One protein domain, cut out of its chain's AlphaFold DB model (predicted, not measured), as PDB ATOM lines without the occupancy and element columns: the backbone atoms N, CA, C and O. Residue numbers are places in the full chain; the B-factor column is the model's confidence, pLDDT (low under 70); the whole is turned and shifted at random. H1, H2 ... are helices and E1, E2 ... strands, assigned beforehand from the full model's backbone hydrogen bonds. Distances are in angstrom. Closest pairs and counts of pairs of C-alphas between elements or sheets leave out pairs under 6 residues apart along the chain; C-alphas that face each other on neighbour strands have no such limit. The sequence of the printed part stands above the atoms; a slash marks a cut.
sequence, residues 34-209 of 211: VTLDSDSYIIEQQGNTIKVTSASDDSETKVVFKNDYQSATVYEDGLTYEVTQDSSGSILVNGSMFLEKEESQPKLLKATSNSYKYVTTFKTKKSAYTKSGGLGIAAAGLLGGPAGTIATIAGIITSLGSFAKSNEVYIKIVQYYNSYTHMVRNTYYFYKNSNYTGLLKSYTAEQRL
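What this domain is: This is residues 34 to 209 of the 211 residues of an uncharacterized protein of Listeria booriae (UniProt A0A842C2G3). One long antiparallel sheet of twelve strands curls like an open barrel round two helices, H2 and H3, which fill its hollow side; H3 lies in the opening between the edge strands E1 and E12. The link of residues 103 to 116 reaches out from the body as a long loop. The printed part has 176 residues, with nine strands E1 to E9, then H1, H2 and H3, then E10, E11 and E12, and the sheet's order is E1 to E12 as numbered. The class is mixed, helices and strands; the whole is compact, with a radius of gyration of the C-alphas of 15.6 A and spans of 49 by 38 by 31 A.

Where its parts are: The sheet begins with E1, residues 34 to 38, from C-alpha 34 at (144.358, 122.483, 91.978). E2 is residues 41 to 46, E3 49 to 54, E4 60 to 66, E5 71 to 76, E6 79 to 85, E7 91 to 93 and E8 96 to 102. E9, residues 117 to 125, is 25.0 A long; E10, 170 to 178, 26.7 A; E11, 183 to 191, 26.1 A; and E12, 199 to 208, 27.9 A, ending at C-alpha 208 at (152.074, 127.027, 102.481). H1 is residues 126 to 129, H2 132 to 141, 14.6 A, and H3 145 to 162, 25.8 A, from C-alpha 145 at (142.858, 122.611, 105.077).

How they stand to each other: The twisted sheet holds two meanders, each strand the antiparallel neighbour of the one before: E1 to E9, and E10 to E12. In the hairpin E1 and E2, N 36 and O 43 are 2.8 A apart; between E9 and E10, N 122 and O 173 are 2.8 A apart. E8 pairs with E7 over residues 96 to 99 and with E9 over 100 to 102, where N 102 and O 121 are 2.9 A apart. H2 and H3 are on one face of the sheet, making two layers. The closest C-alphas of H2 and E4 are those of Gly 133 and Thr 61, 5.6 A; of H3 and E12, those of Gly 148 and Gln 207, 6.1 A; of H3 and E1, those of Ile 150 and Leu 36, 7.6 A. E1 and E12 are apart. H3 touches H2 with residues 149 to 156 alone, the C-alphas of Thr 149 and Ala 139 being closest at 4.7 A, at a steep tilt of 46 degrees, opposite ways. H1 only grazes the sheet with residues 126 to 128. Every O i to N i+4 pair is within hydrogen-bond range in H2 and 13 of 14 in H3; H1 is too short for one.

The domain as a whole: The C-alphas farthest apart, those of Asp 57 and Lys 110, are 49.9 A apart. The printed part has no cut, and the link E8 to E9, 14 residues, is long. The mean pLDDT of the printed part is 77.8; 34 residues are under 70, among them residues 103 to 114 and 143 to 152.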
ATOM      1  N   VAL A  34     143.075 123.188  92.035       71.25
ATOM      2  CA  VAL A  34     144.358 122.483  91.978       71.25
ATOM      3  C   VAL A  34     144.083 121.048  91.566       71.25
ATOM      4  O   VAL A  34     143.308 120.357  92.229       71.25
ATOM      5  N   THR A  35     144.738 120.611  90.492       76.06
ATOM      6  CA  THR A  35     144.693 119.226  90.021       76.06
ATOM      7  C   THR A  35     146.049 118.569  90.232       76.06
ATOM      8  O   THR A  35     147.075 119.097  89.798       76.06
ATOM      9  N   LEU A  36     146.057 117.413  90.890       74.94
ATOM     10  CA  LEU A  36     147.203 116.517  90.944       74.94
ATOM     11  C   LEU A  36     146.866 115.252  90.167       74.94
ATOM     12  O   LEU A  36     145.975 114.502  90.558       74.94
ATOM     13  N   ASP A  37     147.593 115.037  89.079       77.44
ATOM     14  CA  ASP A  37     147.449 113.872  88.215       77.44
ATOM     15  C   ASP A  37     148.615 112.909  88.466       77.44
ATOM     16  O   ASP A  37     149.786 113.303  88.465       77.44
ATOM     17  N   SER A  38     148.286 111.657  88.758       75.00
ATOM     18  CA  SER A  38     149.239 110.576  88.978       75.00
ATOM     19  C   SER A  38     148.728 109.310  88.306       75.00
ATOM     20  O   SER A  38     147.521 109.119  88.195       75.00
ATOM     21  N   ASP A  39     149.630 108.383  87.975       75.62
ATOM     22  CA  ASP A  39     149.294 107.119  87.296       75.62
ATOM     23  C   ASP A  39     148.185 106.292  87.980       75.62
ATOM     24  O   ASP A  39     147.615 105.391  87.371       75.62
ATOM     25  N   SER A  40     147.918 106.527  89.268       75.56
ATOM     26  CA  SER A  40     146.927 105.781  90.053       75.56
ATOM     27  C   SER A  40     145.709 106.603  90.469       75.56
ATOM     28  O   SER A  40     144.664 106.013  90.728       75.56
ATOM     29  N   TYR A  41     145.823 107.931  90.558       81.56
ATOM     30  CA  TYR A  41     144.742 108.792  91.042       81.56
ATOM     31  C   TYR A  41     144.813 110.196  90.449       81.56
ATOM     32  O   TYR A  41     145.898 110.771  90.338       81.56
ATOM     33  N   ILE A  42     143.637 110.774  90.220       83.94
ATOM     34  CA  ILE A  42     143.436 112.192  89.920       83.94
ATOM     35  C   ILE A  42     142.817 112.845  91.157       83.94
ATOM     36  O   ILE A  42     141.807 112.366  91.673       83.94
ATOM     37  N   ILE A  43     143.419 113.927  91.650       83.38
ATOM     38  CA  ILE A  43     142.876 114.716  92.761       83.38
ATOM     39  C   ILE A  43     142.561 116.114  92.282       83.38
ATOM     40  O   ILE A  43     143.439 116.799  91.769       83.38
ATOM     41  N   GLU A  44     141.336 116.552  92.521       85.81
ATOM     42  CA  GLU A  44     140.867 117.889  92.189       85.81
ATOM     43  C   GLU A  44     140.400 118.576  93.465       85.81
ATOM     44  O   GLU A  44     139.589 118.037  94.217       85.81
ATOM     45  N   GLN A  45     140.892 119.779  93.723       82.44
ATOM     46  CA  GLN A  45     140.394 120.621  94.802       82.44
ATOM     47  C   GLN A  45     139.636 121.803  94.222       82.44
ATOM     48  O   GLN A  45     140.148 122.504  93.358       82.44
ATOM     49  N   GLN A  46     138.454 122.066  94.771       83.56
ATOM     50  CA  GLN A  46     137.682 123.271  94.517       83.56
ATOM     51  C   GLN A  46     137.128 123.788  95.849       83.56
ATOM     52  O   GLN A  46     136.161 123.262  96.404       83.56
ATOM     53  N   GLY A  47     137.769 124.821  96.389       81.12
ATOM     54  CA  GLY A  47     137.343 125.474  97.624       81.12
ATOM     55  C   GLY A  47     137.480 124.525  98.807       81.12
ATOM     56  O   GLY A  47     138.563 124.010  99.068       81.12
ATOM     57  N   ASN A  48     136.378 124.272  99.511       82.88
ATOM     58  CA  ASN A  48     136.317 123.324 100.625       82.88
ATOM     59  C   ASN A  48     135.997 121.884 100.190       82.88
ATOM     60  O   ASN A  48     135.667 121.056 101.041       82.88
ATOM     61  N   THR A  49     136.025 121.592  98.891       86.12
ATOM     62  CA  THR A  49     135.735 120.264  98.351       86.12
ATOM     63  C   THR A  49     136.968 119.688  97.680       86.12
ATOM     64  O   THR A  49     137.678 120.386  96.957       86.12
ATOM     65  N   ILE A  50     137.209 118.402  97.911       86.69
ATOM     66  CA  ILE A  50     138.238 117.625  97.227       86.69
ATOM     67  C   ILE A  50     137.587 116.406  96.607       86.69
ATOM     68  O   ILE A  50     136.764 115.743  97.236       86.69
ATOM     69  N   LYS A  51     137.971 116.105  95.377       88.62
ATOM     70  CA  LYS A  51     137.588 114.912  94.649       88.62
ATOM     71  C   LYS A  51     138.834 114.069  94.417       88.62
ATOM     72  O   LYS A  51     139.866 114.601  94.027       88.62
ATOM     73  N   VAL A  52     138.742 112.778  94.694       86.31
ATOM     74  CA  VAL A  52     139.776 111.782  94.419       86.31
ATOM     75  C   VAL A  52     139.154 110.746  93.501       86.31
ATOM     76  O   VAL A  52     138.192 110.091  93.894       86.31
ATOM     77  N   THR A  53     139.703 110.603  92.305       87.38
ATOM     78  CA  THR A  53     139.268 109.632  91.303       87.38
ATOM     79  C   THR A  53     140.365 108.593  91.125       87.38
ATOM     80  O   THR A  53     141.520 108.942  90.884       87.38
ATOM     81  N   SER A  54     140.021 107.320  91.278       83.06
ATOM     82  CA  SER A  54     140.917 106.186  91.043       83.06
ATOM     83  C   SER A  54     141.054 105.910  89.547       83.06
ATOM     84  O   SER A  54     140.056 105.736  88.859       83.06
ATOM     85  N   ALA A  55     142.284 105.812  89.042       82.19
ATOM     86  CA  ALA A  55     142.532 105.528  87.626       82.19
ATOM     87  C   ALA A  55     142.305 104.050  87.253       82.19
ATOM     88  O   ALA A  55     142.250 103.711  86.073       82.19
ATOM     89  N   SER A  56     142.226 103.143  88.237       80.50
ATOM     90  CA  SER A  56     142.085 101.705  87.969       80.50
ATOM     91  C   SER A  56     140.644 101.240  87.788       80.50
ATOM     92  O   SER A  56     140.416 100.233  87.122       80.50
ATOM     93  N   ASP A  57     139.694 101.917  88.430       82.06
ATOM     94  CA  ASP A  57     138.288 101.502  88.487       82.06
ATOM     95  C   ASP A  57     137.294 102.670  88.409       82.06
ATOM     96  O   ASP A  57     136.100 102.453  88.599       82.06
ATOM     97  N   ASP A  58     137.777 103.889  88.139       82.75
ATOM     98  CA  ASP A  58     136.993 105.129  88.071       82.75
ATOM     99  C   ASP A  58     136.161 105.415  89.335       82.75
ATOM    100  O   ASP A  58     135.226 106.218  89.308       82.75
ATOM    101  N   SER A  59     136.499 104.779  90.467       83.88
ATOM    102  CA  SER A  59     135.837 105.054  91.740       83.88
ATOM    103  C   SER A  59     136.125 106.485  92.186       83.88
ATOM    104  O   SER A  59     137.253 106.986  92.093       83.88
ATOM    105  N   GLU A  60     135.079 107.160  92.663       88.19
ATOM    106  CA  GLU A  60     135.143 108.561  93.060       88.19
ATOM    107  C   GLU A  60     134.894 108.715  94.555       88.19
ATOM    108  O   GLU A  60     133.926 108.215  95.133       88.19
ATOM    109  N   THR A  61     135.758 109.496  95.189       89.00
ATOM    110  CA  THR A  61     135.580 109.947  96.560       89.00
ATOM    111  C   THR A  61     135.529 111.456  96.601       89.00
ATOM    112  O   THR A  61     136.441 112.134  96.136       89.00
ATOM    113  N   LYS A  62     134.480 111.997  97.216       90.00
ATOM    114  CA  LYS A  62     134.334 113.429  97.461       90.00
ATOM    115  C   LYS A  62     134.452 113.719  98.951       90.00
ATOM    116  O   LYS A  62     133.693 113.183  99.748       90.00
ATOM    117  N   VAL A  63     135.349 114.619  99.319       88.62
ATOM    118  CA  VAL A  63     135.534 115.129 100.679       88.62
ATOM    119  C   VAL A  63     135.017 116.557 100.726       88.62
ATOM    120  O   VAL A  63     135.446 117.390  99.934       88.62
ATOM    121  N   VAL A  64     134.110 116.852 101.652       88.44
ATOM    122  CA  VAL A  64     133.584 118.204 101.874       88.44
ATOM    123  C   VAL A  64     133.937 118.641 103.286       88.44
ATOM    124  O   VAL A  64     133.413 118.096 104.261       88.44
ATOM    125  N   PHE A  65     134.814 119.631 103.393       83.81
ATOM    126  CA  PHE A  65     135.238 120.192 104.668       83.81
ATOM    127  C   PHE A  65     134.192 121.152 105.245       83.81
ATOM    128  O   PHE A  65     133.538 121.912 104.524       83.81
ATOM    129  N   LYS A  66     134.072 121.142 106.571       82.81
ATOM    130  CA  LYS A  66     133.136 121.938 107.373       82.81
ATOM    131  C   LYS A  66     133.870 122.586 108.549       82.81
ATOM    132  O   LYS A  66     134.916 122.091 108.970       82.81
ATOM    133  N   ASN A  67     133.280 123.645 109.109       77.88
ATOM    134  CA  ASN A  67     133.761 124.330 110.316       77.88
ATOM    135  C   ASN A  67     135.239 124.742 110.211       77.88
ATOM    136  O   ASN A  67     136.058 124.285 111.006       77.88
ATOM    137  N   ASP A  68     135.587 125.528 109.189       70.56
ATOM    138  CA  ASP A  68     136.967 125.966 108.925       70.56
ATOM    139  C   ASP A  68     137.973 124.804 108.900       70.56
ATOM    140  O   ASP A  68     139.059 124.866 109.474       70.56
ATOM    141  N   TYR A  69     137.586 123.722 108.218       71.31
ATOM    142  CA  TYR A  69     138.395 122.516 108.017       71.31
ATOM    143  C   TYR A  69     138.617 121.654 109.268       71.31
ATOM    144  O   TYR A  69     139.465 120.769 109.246       71.31
ATOM    145  N   GLN A  70     137.838 121.853 110.336       68.75
ATOM    146  CA  GLN A  70     137.922 121.030 111.554       68.75
ATOM    147  C   GLN A  70     137.116 119.724 111.493       68.75
ATOM    148  O   GLN A  70     137.199 118.888 112.388       68.75
ATOM    149  N   SER A  71     136.301 119.539 110.458       77.44
ATOM    150  CA  SER A  71     135.548 118.302 110.231       77.44
ATOM    151  C   SER A  71     135.303 118.109 108.741       77.44
ATOM    152  O   SER A  71     135.350 119.079 107.977       77.44
ATOM    153  N   ALA A  72     135.009 116.882 108.316       85.38
ATOM    154  CA  ALA A  72     134.653 116.622 106.930       85.38
ATOM    155  C   ALA A  72     133.590 115.533 106.795       85.38
ATOM    156  O   ALA A  72     133.448 114.645 107.636       85.38
ATOM    157  N   THR A  73     132.862 115.593 105.685       87.50
ATOM    158  CA  THR A  73     132.016 114.498 105.219       87.50
ATOM    159  C   THR A  73     132.640 113.900 103.968       87.50
ATOM    160  O   THR A  73     132.942 114.630 103.023       87.50
ATOM    161  N   VAL A  74     132.838 112.585 103.976       87.75
ATOM    162  CA  VAL A  74     133.406 111.830 102.857       87.75
ATOM    163  C   VAL A  74     132.293 111.022 102.199       87.75
ATOM    164  O   VAL A  74     131.561 110.306 102.877       87.75
ATOM    165  N   TYR A  75     132.169 111.151 100.884       89.56
ATOM    166  CA  TYR A  75     131.248 110.400 100.040       89.56
ATOM    167  C   TYR A  75     132.067 109.462  99.159       89.56
ATOM    168  O   TYR A  75     132.913 109.943  98.410       89.56
ATOM    169  N   GLU A  76     131.823 108.161  99.235       87.06
ATOM    170  CA  GLU A  76     132.506 107.135  98.434       87.06
ATOM    171  C   GLU A  76     131.459 106.091  98.036       87.06
ATOM    172  O   GLU A  76     130.779 105.550  98.904       87.06
ATOM    173  N   ASP A  77     131.270 105.860  96.735       81.81
ATOM    174  CA  ASP A  77     130.364 104.833  96.188       81.81
ATOM    175  C   ASP A  77     128.939 104.826  96.789       81.81
ATOM    176  O   ASP A  77     128.337 103.784  97.046       81.81
ATOM    177  N   GLY A  78     128.381 106.014  97.050       76.75
ATOM    178  CA  GLY A  78     127.049 106.179  97.649       76.75
ATOM    179  C   GLY A  78     126.997 105.990  99.172       76.75
ATOM    180  O   GLY A  78     125.952 106.224  99.781       76.75
ATOM    181  N   LEU A  79     128.113 105.633  99.806       84.69
ATOM    182  CA  LEU A  79     128.281 105.643 101.255       84.69
ATOM    183  C   LEU A  79     128.698 107.036 101.732       84.69
ATOM    184  O   LEU A  79     129.336 107.808 101.017       84.69
ATOM    185  N   THR A  80     128.305 107.360 102.961       88.38
ATOM    186  CA  THR A  80     128.667 108.611 103.630       88.38
ATOM    187  C   THR A  80     129.390 108.287 104.925       88.38
ATOM    188  O   THR A  80     128.905 107.497 105.736       88.38
ATOM    189  N   TYR A  81     130.535 108.926 105.118       84.75
ATOM    190  CA  TYR A  81     131.351 108.807 106.312       84.75
ATOM    191  C   TYR A  81     131.518 110.174 106.960       84.75
ATOM    192  O   TYR A  81     131.840 111.163 106.291       84.75
ATOM    193  N   GLU A  82     131.333 110.225 108.272       85.25
ATOM    194  CA  GLU A  82     131.703 111.393 109.058       85.25
ATOM    195  C   GLU A  82     133.125 111.225 109.570       85.25
ATOM    196  O   GLU A  82     133.449 110.233 110.232       85.25
ATOM    197  N   VAL A  83     133.965 112.209 109.247       84.25
ATOM    198  CA  VAL A  83     135.334 112.296 109.739       84.25
ATOM    199  C   VAL A  83     135.379 113.361 110.819       84.25
ATOM    200  O   VAL A  83     135.134 114.546 110.562       84.25
ATOM    201  N   THR A  84     135.683 112.921 112.034       82.00
ATOM    202  CA  THR A  84     135.785 113.774 113.214       82.00
ATOM    203  C   THR A  84     137.144 113.616 113.871       82.00
ATOM    204  O   THR A  84     137.859 112.634 113.661       82.00
ATOM    205  N   GLN A  85     137.500 114.611 114.672       78.50
ATOM    206  CA  GLN A  85     138.681 114.582 115.511       78.50
ATOM    207  C   GLN A  85     138.238 114.434 116.971       78.50
ATOM    208  O   GLN A  85     137.348 115.162 117.416       78.50
ATOM    209  N   ASP A  86     138.806 113.480 117.714       81.62
ATOM    210  CA  ASP A  86     138.531 113.370 119.151       81.62
ATOM    211  C   ASP A  86     139.285 114.434 119.964       81.62
ATOM    212  O   ASP A  86     140.096 115.207 119.450       81.62
ATOM    213  N   SER A  87     139.053 114.446 121.278       76.44
ATOM    214  CA  SER A  87     139.726 115.356 122.209       76.44
ATOM    215  C   SER A  87     141.247 115.190 122.250       76.44
ATOM    216  O   SER A  87     141.945 116.121 122.644       76.44
ATOM    217  N   SER A  88     141.769 114.015 121.882       75.69
ATOM    218  CA  SER A  88     143.213 113.782 121.793       75.69
ATOM    219  C   SER A  88     143.795 114.346 120.501       75.69
ATOM    220  O   SER A  88     144.992 114.617 120.448       75.69
ATOM    221  N   GLY A  89     142.969 114.587 119.482       74.12
ATOM    222  CA  GLY A  89     143.374 114.984 118.142       74.12
ATOM    223  C   GLY A  89     143.502 113.812 117.162       74.12
ATOM    224  O   GLY A  89     144.015 114.019 116.062       74.12
ATOM    225  N   SER A  90     143.078 112.607 117.546       82.31
ATOM    226  CA  SER A  90     143.039 111.437 116.664       82.31
ATOM    227  C   SER A  90     141.845 111.517 115.715       82.31
ATOM    228  O   SER A  90     140.829 112.127 116.042       82.31
ATOM    229  N   ILE A  91     141.963 110.910 114.535       82.06
ATOM    230  CA  ILE A  91     140.955 111.001 113.473       82.06
ATOM    231  C   ILE A  91     140.118 109.737 113.454       82.06
ATOM    232  O   ILE A  91     140.650 108.630 113.311       82.06
ATOM    233  N   LEU A  92     138.807 109.921 113.566       81.94
ATOM    234  CA  LEU A  92     137.819 108.857 113.602       81.94
ATOM    235  C   LEU A  92     136.920 108.925 112.375       81.94
ATOM    236  O   LEU A  92     136.559 110.001 111.905       81.94
ATOM    237  N   VAL A  93     136.528 107.752 111.896       83.75
ATOM    238  CA  VAL A  93     135.576 107.563 110.803       83.75
ATOM    239  C   VAL A  93     134.385 106.824 111.373       83.75
ATOM    240  O   VAL A  93     134.537 105.700 111.856       83.75
ATOM    241  N   ASN A  94     133.211 107.456 111.369       82.25
ATOM    242  CA  ASN A  94     132.002 106.903 111.992       82.25
ATOM    243  C   ASN A  94     132.261 106.409 113.439       82.25
ATOM    244  O   ASN A  94     131.769 105.363 113.855       82.25
ATOM    245  N   GLY A  95     133.108 107.128 114.188       72.94
ATOM    246  CA  GLY A  95     133.491 106.798 115.567       72.94
ATOM    247  C   GLY A  95     134.579 105.725 115.734       72.94
ATOM    248  O   GLY A  95     134.966 105.447 116.866       72.94
ATOM    249  N   SER A  96     135.106 105.137 114.654       79.88
ATOM    250  CA  SER A  96     136.221 104.174 114.700       79.88
ATOM    251  C   SER A  96     137.560 104.834 114.362       79.88
ATOM    252  O   SER A  96     137.635 105.641 113.440       79.88
ATOM    253  N   MET A  97     138.627 104.473 115.079       81.44
ATOM    254  CA  MET A  97     139.971 105.041 114.902       81.44
ATOM    255  C   MET A  97     140.530 104.776 113.493       81.44
ATOM    256  O   MET A  97     140.643 103.621 113.083       81.44
ATOM    257  N   PHE A  98     140.926 105.837 112.786       81.56
ATOM    258  CA  PHE A  98     141.555 105.759 111.463       81.56
ATOM    259  C   PHE A  98     142.999 106.280 111.474       81.56
ATOM    260  O   PHE A  98     143.899 105.581 111.008       81.56
ATOM    261  N   LEU A  99     143.240 107.466 112.049       78.38
ATOM    262  CA  LEU A  99     144.590 107.957 112.354       78.38
ATOM    263  C   LEU A  99     144.736 108.147 113.856       78.38
ATOM    264  O   LEU A  99     144.137 109.053 114.432       78.38
ATOM    265  N   GLU A 100     145.588 107.336 114.469       82.44
ATOM    266  CA  GLU A 100     145.941 107.505 115.873       82.44
ATOM    267  C   GLU A 100     146.962 108.638 116.003       82.44
ATOM    268  O   GLU A 100     148.026 108.606 115.366       82.44
ATOM    269  N   LYS A 101     146.634 109.645 116.818       81.00
ATOM    270  CA  LYS A 101     147.579 110.687 117.203       81.00
ATOM    271  C   LYS A 101     148.451 110.177 118.342       81.00
ATOM    272  O   LYS A 101     147.971 109.826 119.413       81.00
ATOM    273  N   GLU A 102     149.759 110.222 118.135       78.88
ATOM    274  CA  GLU A 102     150.738 109.998 119.189       78.88
ATOM    275  C   GLU A 102     151.206 111.353 119.733       78.88
ATOM    276  O   GLU A 102     151.830 112.163 119.032       78.88
ATOM    277  N   GLU A 103     150.915 111.620 121.006       58.44
ATOM    278  CA  GLU A 103     151.546 112.726 121.718       58.44
ATOM    279  C   GLU A 103     153.002 112.375 122.029       58.44
ATOM    280  O   GLU A 103     153.338 111.878 123.098       58.44
ATOM    281  N   SER A 104     153.910 112.675 121.103       53.53
ATOM    282  CA  SER A 104     155.313 112.850 121.467       53.53
ATOM    283  C   SER A 104     155.587 114.339 121.625       53.53
ATOM    284  O   SER A 104     155.779 115.031 120.630       53.53
ATOM    285  N   GLN A 105     155.604 114.860 122.853       48.53
ATOM    286  CA  GLN A 105     156.211 116.172 123.079       48.53
ATOM    287  C   GLN A 105     157.711 116.060 122.772       48.53
ATOM    288  O   GLN A 105     158.413 115.314 123.462       48.53
ATOM    289  N   PRO A 106     158.264 116.787 121.787       48.75
ATOM    290  CA  PRO A 106     159.700 116.958 121.747       48.75
ATOM    291  C   PRO A 106     160.084 117.811 122.957       48.75
ATOM    292  O   PRO A 106     159.475 118.854 123.208       48.75
ATOM    293  N   LYS A 107     161.122 117.403 123.697       45.50
ATOM    294  CA  LYS A 107     161.796 118.297 124.646       45.50
ATOM    295  C   LYS A 107     162.156 119.586 123.902       45.50
ATOM    296  O   LYS A 107     162.930 119.553 122.948       45.50
ATOM    297  N   LEU A 108     161.559 120.696 124.328       44.88
ATOM    298  CA  LEU A 108     161.734 122.012 123.725       44.88
ATOM    299  C   LEU A 108     163.214 122.416 123.775       44.88
ATOM    300  O   LEU A 108     163.725 122.810 124.821       44.88
ATOM    301  N   LEU A 109     163.898 122.368 122.634       49.09
ATOM    302  CA  LEU A 109     165.037 123.247 122.399       49.09
ATOM    303  C   LEU A 109     164.467 124.614 122.008       49.09
ATOM    304  O   LEU A 109     163.505 124.685 121.244       49.09
ATOM    305  N   LYS A 110     165.022 125.690 122.577       42.00
ATOM    306  CA  LYS A 110     164.601 127.084 122.354       42.00
ATOM    307  C   LYS A 110     164.498 127.362 120.844       42.00
ATOM    308  O   LYS A 110     165.507 127.540 120.169       42.00
ATOM    309  N   ALA A 111     163.277 127.363 120.319       50.41
ATOM    310  CA  ALA A 111     163.000 127.608 118.912       50.41
ATOM    311  C   ALA A 111     163.213 129.097 118.594       50.41
ATOM    312  O   ALA A 111     162.588 129.963 119.209       50.41
ATOM    313  N   THR A 112     164.090 129.405 117.638       53.53
ATOM    314  CA  THR A 112     164.195 130.741 117.032       53.53
ATOM    315  C   THR A 112     162.919 131.051 116.243       53.53
ATOM    316  O   THR A 112     162.262 130.139 115.737       53.53
ATOM    317  N   SER A 113     162.544 132.332 116.140       57.03
ATOM    318  CA  SER A 113     161.248 132.822 115.622       57.03
ATOM    319  C   SER A 113     160.878 132.383 114.197       57.03
ATOM    320  O   SER A 113     159.741 132.582 113.790       57.03
ATOM    321  N   ASN A 114     161.799 131.749 113.466       63.91
ATOM    322  CA  ASN A 114     161.617 131.301 112.088       63.91
ATOM    323  C   ASN A 114     161.716 129.770 111.910       63.91
ATOM    324  O   ASN A 114     161.933 129.279 110.804       63.91
ATOM    325  N   SER A 115     161.627 129.004 113.001       78.50
ATOM    326  CA  SER A 115     161.784 127.545 112.984       78.50
ATOM    327  C   SER A 115     160.446 126.801 112.964       78.50
ATOM    328  O   SER A 115     159.442 127.247 113.522       78.50
ATOM    329  N   TYR A 116     160.441 125.638 112.312       83.25
ATOM    330  CA  TYR A 116     159.316 124.708 112.321       83.25
ATOM    331  C   TYR A 116     159.102 124.149 113.731       83.25
ATOM    332  O   TYR A 116     160.008 123.553 114.316       83.25
ATOM    333  N   LYS A 117     157.891 124.311 114.264       83.38
ATOM    334  CA  LYS A 117     157.477 123.734 115.543       83.38
ATOM    335  C   LYS A 117     156.800 122.400 115.298       83.38
ATOM    336  O   LYS A 117     155.972 122.285 114.400       83.38
ATOM    337  N   TYR A 118     157.150 121.399 116.097       83.94
ATOM    338  CA  TYR A 118     156.418 120.138 116.105       83.94
ATOM    339  C   TYR A 118     154.956 120.395 116.461       83.94
ATOM    340  O   TYR A 118     154.676 121.146 117.397       83.94
ATOM    341  N   VAL A 119     154.054 119.754 115.727       80.38
ATOM    342  CA  VAL A 119     152.622 119.803 116.008       80.38
ATOM    343  C   VAL A 119     152.147 118.454 116.506       80.38
ATOM    344  O   VAL A 119     151.602 118.355 117.604       80.38
ATOM    345  N   THR A 120     152.354 117.403 115.715       80.88
ATOM    346  CA  THR A 120     151.811 116.084 116.036       80.88
ATOM    347  C   THR A 120     152.460 114.971 115.213       80.88
ATOM    348  O   THR A 120     153.175 115.233 114.246       80.88
ATOM    349  N   THR A 121     152.206 113.726 115.609       85.62
ATOM    350  CA  THR A 121     152.592 112.521 114.887       85.62
ATOM    351  C   THR A 121     151.360 111.651 114.707       85.62
ATOM    352  O   THR A 121     150.653 111.383 115.675       85.62
ATOM    353  N   PHE A 122     151.141 111.175 113.488       83.00
ATOM    354  CA  PHE A 122     150.100 110.208 113.165       83.00
ATOM    355  C   PHE A 122     150.701 108.876 112.749       83.00
ATOM    356  O   PHE A 122     151.771 108.814 112.136       83.00
ATOM    357  N   LYS A 123     149.977 107.810 113.066       87.50
ATOM    358  CA  LYS A 123     150.356 106.425 112.816       87.50
ATOM    359  C   LYS A 123     149.254 105.725 112.023       87.50
ATOM    360  O   LYS A 123     148.076 105.860 112.337       87.50
ATOM    361  N   THR A 124     149.638 105.025 110.959       85.12
ATOM    362  CA  THR A 124     148.718 104.382 110.006       85.12
ATOM    363  C   THR A 124     149.425 103.267 109.225       85.12
ATOM    364  O   THR A 124     150.568 102.906 109.515       85.12
ATOM    365  N   LYS A 125     148.750 102.683 108.237       86.81
ATOM    366  CA  LYS A 125     149.249 101.577 107.416       86.81
ATOM    367  C   LYS A 125     148.771 101.685 105.969       86.81
ATOM    368  O   LYS A 125     147.733 102.278 105.694       86.81
ATOM    369  N   LYS A 126     149.521 101.079 105.048       84.00
ATOM    370  CA  LYS A 126     149.258 101.076 103.601       84.00
ATOM    371  C   LYS A 126     147.831 100.632 103.270       84.00
ATOM    372  O   LYS A 126     147.188 101.262 102.437       84.00
ATOM    373  N   SER A 127     147.327  99.581 103.918       83.06
ATOM    374  CA  SER A 127     145.991  99.039 103.639       83.06
ATOM    375  C   SER A 127     144.855 100.029 103.892       83.06
ATOM    376  O   SER A 127     143.819  99.913 103.241       83.06
ATOM    377  N   ALA A 128     145.064 101.040 104.744       79.69
ATOM    378  CA  ALA A 128     144.090 102.102 104.985       79.69
ATOM    379  C   ALA A 128     143.868 103.017 103.764       79.69
ATOM    380  O   ALA A 128     142.878 103.736 103.740       79.69
ATOM    381  N   TYR A 129     144.749 102.979 102.756       78.50
ATOM    382  CA  TYR A 129     144.736 103.855 101.572       78.50
ATOM    383  C   TYR A 129     144.565 103.105 100.251       78.50
ATOM    384  O   TYR A 129     144.904 103.616  99.189       78.50
ATOM    385  N   THR A 130     144.097 101.860 100.309       71.75
ATOM    386  CA  THR A 130     143.915 101.020  99.112       71.75
ATOM    387  C   THR A 130     142.740 101.451  98.240       71.75
ATOM    388  O   THR A 130     142.653 101.009  97.101       71.75
ATOM    389  N   LYS A 131     141.872 102.319  98.766       75.19
ATOM    390  CA  LYS A 131     140.761 102.951  98.060       75.19
ATOM    391  C   LYS A 131     140.849 104.469  98.177       75.19
ATOM    392  O   LYS A 131     141.436 104.987  99.136       75.19
ATOM    393  N   SER A 132     140.210 105.166  97.243       71.88
ATOM    394  CA  SER A 132     140.098 106.627  97.228       71.88
ATOM    395  C   SER A 132     139.481 107.189  98.519       71.88
ATOM    396  O   SER A 132     139.927 108.242  98.981       71.88
ATOM    397  N   GLY A 133     138.570 106.460  99.182       75.75
ATOM    398  CA  GLY A 133     137.998 106.821 100.484       75.75
ATOM    399  C   GLY A 133     139.047 107.021 101.567       75.75
ATOM    400  O   GLY A 133     139.054 108.031 102.270       75.75
ATOM    401  N   GLY A 134     140.008 106.101 101.654       77.06
ATOM    402  CA  GLY A 134     141.106 106.174 102.614       77.06
ATOM    403  C   GLY A 134     141.993 107.402 102.418       77.06
ATOM    404  O   GLY A 134     142.404 108.045 103.389       77.06
ATOM    405  N   LEU A 135     142.264 107.756 101.156       77.06
ATOM    406  CA  LEU A 135     142.994 108.977 100.806       77.06
ATOM    407  C   LEU A 135     142.193 110.219 101.205       77.06
ATOM    408  O   LEU A 135     142.760 111.115 101.826       77.06
ATOM    409  N   GLY A 136     140.885 110.229 100.930       74.12
ATOM    410  CA  GLY A 136     139.963 111.299 101.316       74.12
ATOM    411  C   GLY A 136     139.819 111.491 102.833       74.12
ATOM    412  O   GLY A 136     139.693 112.615 103.318       74.12
ATOM    413  N   ILE A 137     139.916 110.416 103.612       75.44
ATOM    414  CA  ILE A 137     139.867 110.483 105.077       75.44
ATOM    415  C   ILE A 137     141.179 111.030 105.658       75.44
ATOM    416  O   ILE A 137     141.144 111.914 106.513       75.44
ATOM    417  N   ALA A 138     142.350 110.559 105.205       74.81
ATOM    418  CA  ALA A 138     143.625 111.126 105.679       74.81
ATOM    419  C   ALA A 138     143.775 112.602 105.307       74.81
ATOM    420  O   ALA A 138     144.308 113.395 106.082       74.81
ATOM    421  N   ALA A 139     143.262 112.952 104.136       69.81
ATOM    422  CA  ALA A 139     143.099 114.306 103.657       69.81
ATOM    423  C   ALA A 139     142.315 115.209 104.618       69.81
ATOM    424  O   ALA A 139     142.736 116.336 104.868       69.81
ATOM    425  N   ALA A 140     141.208 114.700 105.158       70.94
ATOM    426  CA  ALA A 140     140.359 115.413 106.103       70.94
ATOM    427  C   ALA A 140     140.981 115.572 107.500       70.94
ATOM    428  O   ALA A 140     140.635 116.499 108.225       70.94
ATOM    429  N   GLY A 141     141.868 114.654 107.884       67.56
ATOM    430  CA  GLY A 141     142.364 114.544 109.253       67.56
ATOM    431  C   GLY A 141     143.667 115.282 109.571       67.56
ATOM    432  O   GLY A 141     144.042 115.388 110.736       67.56
ATOM    433  N   LEU A 142     144.394 115.767 108.563       71.62
ATOM    434  CA  LEU A 142     145.699 116.407 108.747       71.62
ATOM    435  C   LEU A 142     145.591 117.934 108.670       71.62
ATOM    436  O   LEU A 142     144.830 118.471 107.869       71.62
ATOM    437  N   LEU A 143     146.374 118.653 109.492       63.06
ATOM    438  CA  LEU A 143     146.348 120.122 109.470       63.06
ATOM    439  C   LEU A 143     146.745 120.669 108.101       63.06
ATOM    440  O   LEU A 143     147.719 120.223 107.489       63.06
ATOM    441  N   GLY A 144     146.038 121.724 107.708       59.25
ATOM    442  CA  GLY A 144     146.379 122.553 106.561       59.25
ATOM    443  C   GLY A 144     145.235 122.835 105.599       59.25
ATOM    444  O   GLY A 144     145.468 123.454 104.561       59.25
ATOM    445  N   GLY A 145     144.015 122.406 105.937       63.59
ATOM    446  CA  GLY A 145     142.858 122.611 105.077       63.59
ATOM    447  C   GLY A 145     143.119 122.079 103.661       63.59
ATOM    448  O   GLY A 145     143.965 121.204 103.484       63.59
ATOM    449  N   PRO A 146     142.472 122.635 102.631       58.81
ATOM    450  CA  PRO A 146     142.512 122.086 101.282       58.81
ATOM    451  C   PRO A 146     143.940 122.035 100.702       58.81
ATOM    452  O   PRO A 146     144.370 121.008 100.182       58.81
ATOM    453  N   ALA A 147     144.738 123.091 100.908       59.91
ATOM    454  CA  ALA A 147     146.123 123.146 100.436       59.91
ATOM    455  C   ALA A 147     147.024 122.091 101.110       59.91
ATOM    456  O   ALA A 147     147.758 121.368 100.434       59.91
ATOM    457  N   GLY A 148     146.954 121.957 102.442       63.16
ATOM    458  CA  GLY A 148     147.696 120.923 103.175       63.16
ATOM    459  C   GLY A 148     147.242 119.505 102.827       63.16
ATOM    460  O   GLY A 148     148.043 118.563 102.867       63.16
ATOM    461  N   THR A 149     145.981 119.355 102.424       66.31
ATOM    462  CA  THR A 149     145.413 118.092 101.981       66.31
ATOM    463  C   THR A 149     146.035 117.587 100.679       66.31
ATOM    464  O   THR A 149     146.427 116.422 100.630       66.31
ATOM    465  N   ILE A 150     146.200 118.420  99.646       67.06
ATOM    466  CA  ILE A 150     146.815 117.962  98.385       67.06
ATOM    467  C   ILE A 150     148.259 117.512  98.599       67.06
ATOM    468  O   ILE A 150     148.630 116.418  98.170       67.06
ATOM    469  N   ALA A 151     149.063 118.301  99.320       65.81
ATOM    470  CA  ALA A 151     150.446 117.931  99.628       65.81
ATOM    471  C   ALA A 151     150.525 116.603 100.402       65.81
ATOM    472  O   ALA A 151     151.436 115.794 100.205       65.81
ATOM    473  N   THR A 152     149.531 116.357 101.254       68.00
ATOM    474  CA  THR A 152     149.401 115.118 102.011       68.00
ATOM    475  C   THR A 152     149.056 113.925 101.132       68.00
ATOM    476  O   THR A 152     149.746 112.904 101.202       68.00
ATOM    477  N   ILE A 153     148.013 114.042 100.305       72.44
ATOM    478  CA  ILE A 153     147.595 112.971  99.398       72.44
ATOM    479  C   ILE A 153     148.745 112.634  98.441       72.44
ATOM    480  O   ILE A 153     149.072 111.461  98.278       72.44
ATOM    481  N   ALA A 154     149.432 113.643  97.896       70.38
ATOM    482  CA  ALA A 154     150.601 113.462  97.037       70.38
ATOM    483  C   ALA A 154     151.707 112.638  97.718       70.38
ATOM    484  O   ALA A 154     152.250 111.701  97.127       70.38
ATOM    485  N   GLY A 155     152.020 112.955  98.981       67.19
ATOM    486  CA  GLY A 155     152.999 112.218  99.779       67.19
ATOM    487  C   GLY A 155     152.595 110.761 100.017       67.19
ATOM    488  O   GLY A 155     153.426 109.857  99.886       67.19
ATOM    489  N   ILE A 156     151.312 110.514 100.305       73.06
ATOM    490  CA  ILE A 156     150.778 109.161 100.492       73.06
ATOM    491  C   ILE A 156     150.802 108.385  99.168       73.06
ATOM    492  O   ILE A 156     151.356 107.290  99.137       73.06
ATOM    493  N   ILE A 157     150.315 108.938  98.056       74.31
ATOM    494  CA  ILE A 157     150.308 108.262  96.743       74.31
ATOM    495  C   ILE A 157     151.721 107.919  96.282       74.31
ATOM    496  O   ILE A 157     151.995 106.773  95.922       74.31
ATOM    497  N   THR A 158     152.649 108.875  96.376       69.44
ATOM    498  CA  THR A 158     154.065 108.651  96.039       69.44
ATOM    499  C   THR A 158     154.644 107.477  96.838       69.44
ATOM    500  O   THR A 158     155.455 106.686  96.339       69.44
ATOM    501  N   SER A 159     154.205 107.322  98.091       66.62
ATOM    502  CA  SER A 159     154.598 106.194  98.927       66.62
ATOM    503  C   SER A 159     153.947 104.872  98.524       66.62
ATOM    504  O   SER A 159     154.641 103.856  98.475       66.62
ATOM    505  N   LEU A 160     152.657 104.873  98.176       70.75
ATOM    506  CA  LEU A 160     151.945 103.681  97.717       70.75
ATOM    507  C   LEU A 160     152.581 103.130  96.438       70.75
ATOM    508  O   LEU A 160     152.849 101.931  96.374       70.75
ATOM    509  N   GLY A 161     152.919 104.004  95.483       67.69
ATOM    510  CA  GLY A 161     153.629 103.625  94.258       67.69
ATOM    511  C   GLY A 161     155.016 103.033  94.534       67.69
ATOM    512  O   GLY A 161     155.357 101.974  94.010       67.69
ATOM    513  N   SER A 162     155.788 103.642  95.447       68.50
ATOM    514  CA  SER A 162     157.130 103.156  95.829       68.50
ATOM    515  C   SER A 162     157.120 101.750  96.452       68.50
ATOM    516  O   SER A 162     158.138 101.060  96.427       68.50
ATOM    517  N   PHE A 163     155.989 101.321  97.018       71.38
ATOM    518  CA  PHE A 163     155.845 100.046  97.724       71.38
ATOM    519  C   PHE A 163     154.697  99.187  97.184       71.38
ATOM    520  O   PHE A 163     154.200  98.313  97.900       71.38
ATOM    521  N   ALA A 164     154.270  99.401  95.934       61.31
ATOM    522  CA  ALA A 164     153.086  98.759  95.358       61.31
ATOM    523  C   ALA A 164     153.117  97.225  95.502       61.31
ATOM    524  O   ALA A 164     152.119  96.629  95.902       61.31
ATOM    525  N   LYS A 165     154.296  96.610  95.313       62.28
ATOM    526  CA  LYS A 165     154.528  95.153  95.372       62.28
ATOM    527  C   LYS A 165     154.878  94.591  96.761       62.28
ATOM    528  O   LYS A 165     155.021  93.381  96.896       62.28
ATOM    529  N   SER A 166     155.054  95.436  97.777       63.47
ATOM    530  CA  SER A 166     155.373  94.983  99.139       63.47
ATOM    531  C   SER A 166     154.114  94.594  99.918       63.47
ATOM    532  O   SER A 166     153.049  95.195  99.723       63.47
ATOM    533  N   ASN A 167     154.281  93.651 100.857       74.44
ATOM    534  CA  ASN A 167     153.354  93.392 101.970       74.44
ATOM    535  C   ASN A 167     153.024  94.694 102.734       74.44
ATOM    536  O   ASN A 167     153.634  95.734 102.488       74.44
ATOM    537  N   GLU A 168     152.064  94.634 103.663       85.44
ATOM    538  CA  GLU A 168     151.659  95.752 104.533       85.44
ATOM    539  C   GLU A 168     152.857  96.610 105.001       85.44
ATOM    540  O   GLU A 168     153.850  96.087 105.512       85.44
ATOM    541  N   VAL A 169     152.756  97.930 104.817       88.12
ATOM    542  CA  VAL A 169     153.760  98.918 105.247       88.12
ATOM    543  C   VAL A 169     153.123  99.822 106.289       88.12
ATOM    544  O   VAL A 169     151.997 100.282 106.103       88.12
ATOM    545  N   TYR A 170     153.852 100.116 107.359       88.12
ATOM    546  CA  TYR A 170     153.392 100.985 108.438       88.12
ATOM    547  C   TYR A 170     153.954 102.388 108.248       88.12
ATOM    548  O   TYR A 170     155.135 102.563 107.948       88.12
ATOM    549  N   ILE A 171     153.104 103.395 108.393       86.50
ATOM    550  CA  ILE A 171     153.390 104.771 108.002       86.50
ATOM    551  C   ILE A 171     153.287 105.648 109.244       86.50
ATOM    552  O   ILE A 171     152.281 105.629 109.949       86.50
ATOM    553  N   LYS A 172     154.333 106.430 109.503       88.69
ATOM    554  CA  LYS A 172     154.347 107.465 110.536       88.69
ATOM    555  C   LYS A 172     154.478 108.827 109.872       88.69
ATOM    556  O   LYS A 172     155.421 109.041 109.114       88.69
ATOM    557  N   ILE A 173     153.566 109.740 110.175       86.12
ATOM    558  CA  ILE A 173     153.515 111.090 109.612       86.12
ATOM    559  C   ILE A 173     153.815 112.065 110.741       86.12
ATOM    560  O   ILE A 173     153.020 112.186 111.666       86.12
ATOM    561  N   VAL A 174     154.955 112.745 110.688       87.62
ATOM    562  CA  VAL A 174     155.323 113.768 111.671       87.62
ATOM    563  C   VAL A 174     155.054 115.139 111.075       87.62
ATOM    564  O   VAL A 174     155.645 115.504 110.060       87.62
ATOM    565  N   GLN A 175     154.165 115.888 111.709       83.31
ATOM    566  CA  GLN A 175     153.705 117.182 111.243       83.31
ATOM    567  C   GLN A 175     154.345 118.317 112.041       83.31
ATOM    568  O   GLN A 175     154.379 118.311 113.276       83.31
ATOM    569  N   TYR A 176     154.813 119.324 111.312       85.81
ATOM    570  CA  TYR A 176     155.378 120.554 111.835       85.81
ATOM    571  C   TYR A 176     154.684 121.768 111.221       85.81
ATOM    572  O   TYR A 176     154.242 121.729 110.074       85.81
ATOM    573  N   TYR A 177     154.665 122.872 111.957       83.06
ATOM    574  CA  TYR A 177     154.115 124.142 111.507       83.06
ATOM    575  C   TYR A 177     155.087 125.283 111.791       83.06
ATOM    576  O   TYR A 177     155.644 125.398 112.886       83.06
ATOM    577  N   ASN A 178     155.290 126.138 110.796       84.44
ATOM    578  CA  ASN A 178     155.994 127.397 110.950       84.44
ATOM    579  C   ASN A 178     154.966 128.533 110.985       84.44
ATOM    580  O   ASN A 178     154.363 128.871 109.971       84.44
ATOM    581  N   SER A 179     154.786 129.135 112.162       79.69
ATOM    582  CA  SER A 179     153.807 130.204 112.368       79.69
ATOM    583  C   SER A 179     154.158 131.519 111.674       79.69
ATOM    584  O   SER A 179     153.280 132.358 111.544       79.69
ATOM    585  N   TYR A 180     155.420 131.719 111.282       81.44
ATOM    586  CA  TYR A 180     155.867 132.937 110.605       81.44
ATOM    587  C   TYR A 180     155.662 132.850 109.091       81.44
ATOM    588  O   TYR A 180     155.193 133.797 108.474       81.44
ATOM    589  N   THR A 181     156.000 131.709 108.484       82.94
ATOM    590  CA  THR A 181     155.852 131.500 107.033       82.94
ATOM    591  C   THR A 181     154.526 130.856 106.638       82.94
ATOM    592  O   THR A 181     154.288 130.642 105.450       82.94
ATOM    593  N   HIS A 182     153.697 130.492 107.621       79.38
ATOM    594  CA  HIS A 182     152.464 129.721 107.453       79.38
ATOM    595  C   HIS A 182     152.665 128.402 106.686       79.38
ATOM    596  O   HIS A 182     151.757 127.915 106.016       79.38
ATOM    597  N   MET A 183     153.863 127.813 106.780       82.81
ATOM    598  CA  MET A 183     154.197 126.541 106.140       82.81
ATOM    599  C   MET A 183     153.878 125.366 107.064       82.81
ATOM    600  O   MET A 183     154.295 125.347 108.226       82.81
ATOM    601  N   VAL A 184     153.216 124.347 106.527       82.38
ATOM    602  CA  VAL A 184     153.132 123.011 107.121       82.38
ATOM    603  C   VAL A 184     154.174 122.119 106.466       82.38
ATOM    604  O   VAL A 184     154.329 122.107 105.247       82.38
ATOM    605  N   ARG A 185     154.892 121.361 107.292       85.00
ATOM    606  CA  ARG A 185     155.842 120.338 106.863       85.00
ATOM    607  C   ARG A 185     155.385 118.990 107.396       85.00
ATOM    608  O   ARG A 185     155.280 118.823 108.609       85.00
ATOM    609  N   ASN A 186     155.197 118.025 106.507       83.75
ATOM    610  CA  ASN A 186     154.888 116.646 106.857       83.75
ATOM    611  C   ASN A 186     156.070 115.752 106.474       83.75
ATOM    612  O   ASN A 186     156.430 115.660 105.301       83.75
ATOM    613  N   THR A 187     156.658 115.076 107.457       86.75
ATOM    614  CA  THR A 187     157.689 114.060 107.235       86.75
ATOM    615  C   THR A 187     157.075 112.674 107.374       86.75
ATOM    616  O   THR A 187     156.613 112.287 108.445       86.75
ATOM    617  N   TYR A 188     157.104 111.911 106.292       85.88
ATOM    618  CA  TYR A 188     156.582 110.556 106.196       85.88
ATOM    619  C   TYR A 188     157.716 109.561 106.407       85.88
ATOM    620  O   TYR A 188     158.750 109.643 105.745       85.88
ATOM    621  N   TYR A 189     157.516 108.601 107.301       88.75
ATOM    622  CA  TYR A 189     158.423 107.487 107.555       88.75
ATOM    623  C   TYR A 189     157.698 106.170 107.301       88.75
ATOM    624  O   TYR A 189     156.594 105.960 107.802       88.75
ATOM    625  N   PHE A 190     158.345 105.271 106.566       86.94
ATOM    626  CA  PHE A 190     157.780 103.992 106.145       86.94
ATOM    627  C   PHE A 190     158.529 102.849 106.814       86.94
ATOM    628  O   PHE A 190     159.751 102.775 106.709       86.94
ATOM    629  N   TYR A 191     157.814 101.953 107.480       89.75
ATOM    630  CA  TYR A 191     158.376 100.882 108.295       89.75
ATOM    631  C   TYR A 191     157.854  99.519 107.865       89.75
ATOM    632  O   TYR A 191     156.704  99.375 107.448       89.75
ATOM    633  N   LYS A 192     158.703  98.501 108.023       89.62
ATOM    634  CA  LYS A 192     158.338  97.104 107.771       89.62
ATOM    635  C   LYS A 192     157.406  96.531 108.846       89.62
ATOM    636  O   LYS A 192     156.559  95.704 108.534       89.62
ATOM    637  N   ASN A 193     157.582  96.946 110.101       90.12
ATOM    638  CA  ASN A 193     156.940  96.319 111.259       90.12
ATOM    639  C   ASN A 193     155.899  97.242 111.916       90.12
ATOM    640  O   ASN A 193     156.097  98.457 111.970       90.12
ATOM    641  N   SER A 194     154.845  96.658 112.500       89.31
ATOM    642  CA  SER A 194     153.738  97.378 113.161       89.31
ATOM    643  C   SER A 194     154.145  98.184 114.389       89.31
ATOM    644  O   SER A 194     153.479  99.148 114.748       89.31
ATOM    645  N   ASN A 195     155.264  97.827 115.016       90.56
ATOM    646  CA  ASN A 195     155.867  98.586 116.107       90.56
ATOM    647  C   ASN A 195     156.758  99.746 115.618       90.56
ATOM    648  O   ASN A 195     157.531 100.288 116.405       90.56
ATOM    649  N   TYR A 196     156.669 100.127 114.336       89.38
ATOM    650  CA  TYR A 196     157.410 101.238 113.726       89.38
ATOM    651  C   TYR A 196     158.937 101.069 113.792       89.38
ATOM    652  O   TYR A 196     159.688 102.018 114.026       89.38
ATOM    653  N   THR A 197     159.400  99.840 113.550       91.81
ATOM    654  CA  THR A 197     160.823  99.486 113.413       91.81
ATOM    655  C   THR A 197     161.142  98.989 111.999       91.81
ATOM    656  O   THR A 197     160.245  98.626 111.234       91.81
ATOM    657  N   GLY A 198     162.427  98.991 111.628       88.88
ATOM    658  CA  GLY A 198     162.866  98.613 110.278       88.88
ATOM    659  C   GLY A 198     162.456  99.649 109.228       88.88
ATOM    660  O   GLY A 198     161.603  99.371 108.386       88.88
ATOM    661  N   LEU A 199     163.030 100.854 109.321       90.62
ATOM    662  CA  LEU A 199     162.778 101.964 108.399       90.62
ATOM    663  C   LEU A 199     163.160 101.570 106.965       90.62
ATOM    664  O   LEU A 199     164.282 101.141 106.713       90.62
ATOM    665  N   LEU A 200     162.225 101.751 106.038       87.12
ATOM    666  CA  LEU A 200     162.386 101.475 104.612       87.12
ATOM    667  C   LEU A 200     162.748 102.744 103.836       87.12
ATOM    668  O   LEU A 200     163.643 102.729 102.998       87.12
ATOM    669  N   LYS A 201     162.029 103.843 104.097       85.69
ATOM    670  CA  LYS A 201     162.195 105.129 103.406       85.69
ATOM    671  C   LYS A 201     161.623 106.259 104.255       85.69
ATOM    672  O   LYS A 201     160.778 106.027 105.121       85.69
ATOM    673  N   SER A 202     162.041 107.483 103.960       87.06
ATOM    674  CA  SER A 202     161.384 108.694 104.439       87.06
ATOM    675  C   SER A 202     161.301 109.745 103.339       87.06
ATOM    676  O   SER A 202     162.137 109.762 102.436       87.06
ATOM    677  N   TYR A 203     160.311 110.623 103.430       81.56
ATOM    678  CA  TYR A 203     160.108 111.744 102.517       81.56
ATOM    679  C   TYR A 203     159.507 112.928 103.277       81.56
ATOM    680  O   TYR A 203     158.775 112.721 104.242       81.56
ATOM    681  N   THR A 204     159.792 114.151 102.837       84.88
ATOM    682  CA  THR A 204     159.264 115.373 103.448       84.88
ATOM    683  C   THR A 204     158.522 116.182 102.398       84.88
ATOM    684  O   THR A 204     159.093 116.497 101.358       84.88
ATOM    685  N   ALA A 205     157.275 116.542 102.696       79.25
ATOM    686  CA  ALA A 205     156.487 117.493 101.924       79.25
ATOM    687  C   ALA A 205     156.349 118.803 102.705       79.25
ATOM    688  O   ALA A 205     156.163 118.785 103.924       79.25
ATOM    689  N   GLU A 206     156.407 119.927 102.001       82.56
ATOM    690  CA  GLU A 206     156.177 121.256 102.563       82.56
ATOM    691  C   GLU A 206     155.126 121.987 101.740       82.56
ATOM    692  O   GLU A 206     155.163 121.938 100.513       82.56
ATOM    693  N   GLN A 207     154.210 122.676 102.415       76.94
ATOM    694  CA  GLN A 207     153.129 123.412 101.775       76.94
ATOM    695  C   GLN A 207     152.798 124.675 102.566       76.94
ATOM    696  O   GLN A 207     152.711 124.638 103.794       76.94
ATOM    697  N   ARG A 208     152.576 125.792 101.868       76.69
ATOM    698  CA  ARG A 208     152.074 127.027 102.481       76.69
ATOM    699  C   ARG A 208     150.555 126.948 102.635       76.69
ATOM    700  O   ARG A 208     149.881 126.564 101.682       76.69
ATOM    701  N   LEU A 209     150.041 127.308 103.812       68.00
ATOM    702  CA  LEU A 209     148.603 127.301 104.104       68.00
ATOM    703  C   LEU A 209     147.885 128.556 103.611       68.00
ATOM    704  O   LEU A 209     146.778 128.459 103.097       68.00
TER     705      LEU A 209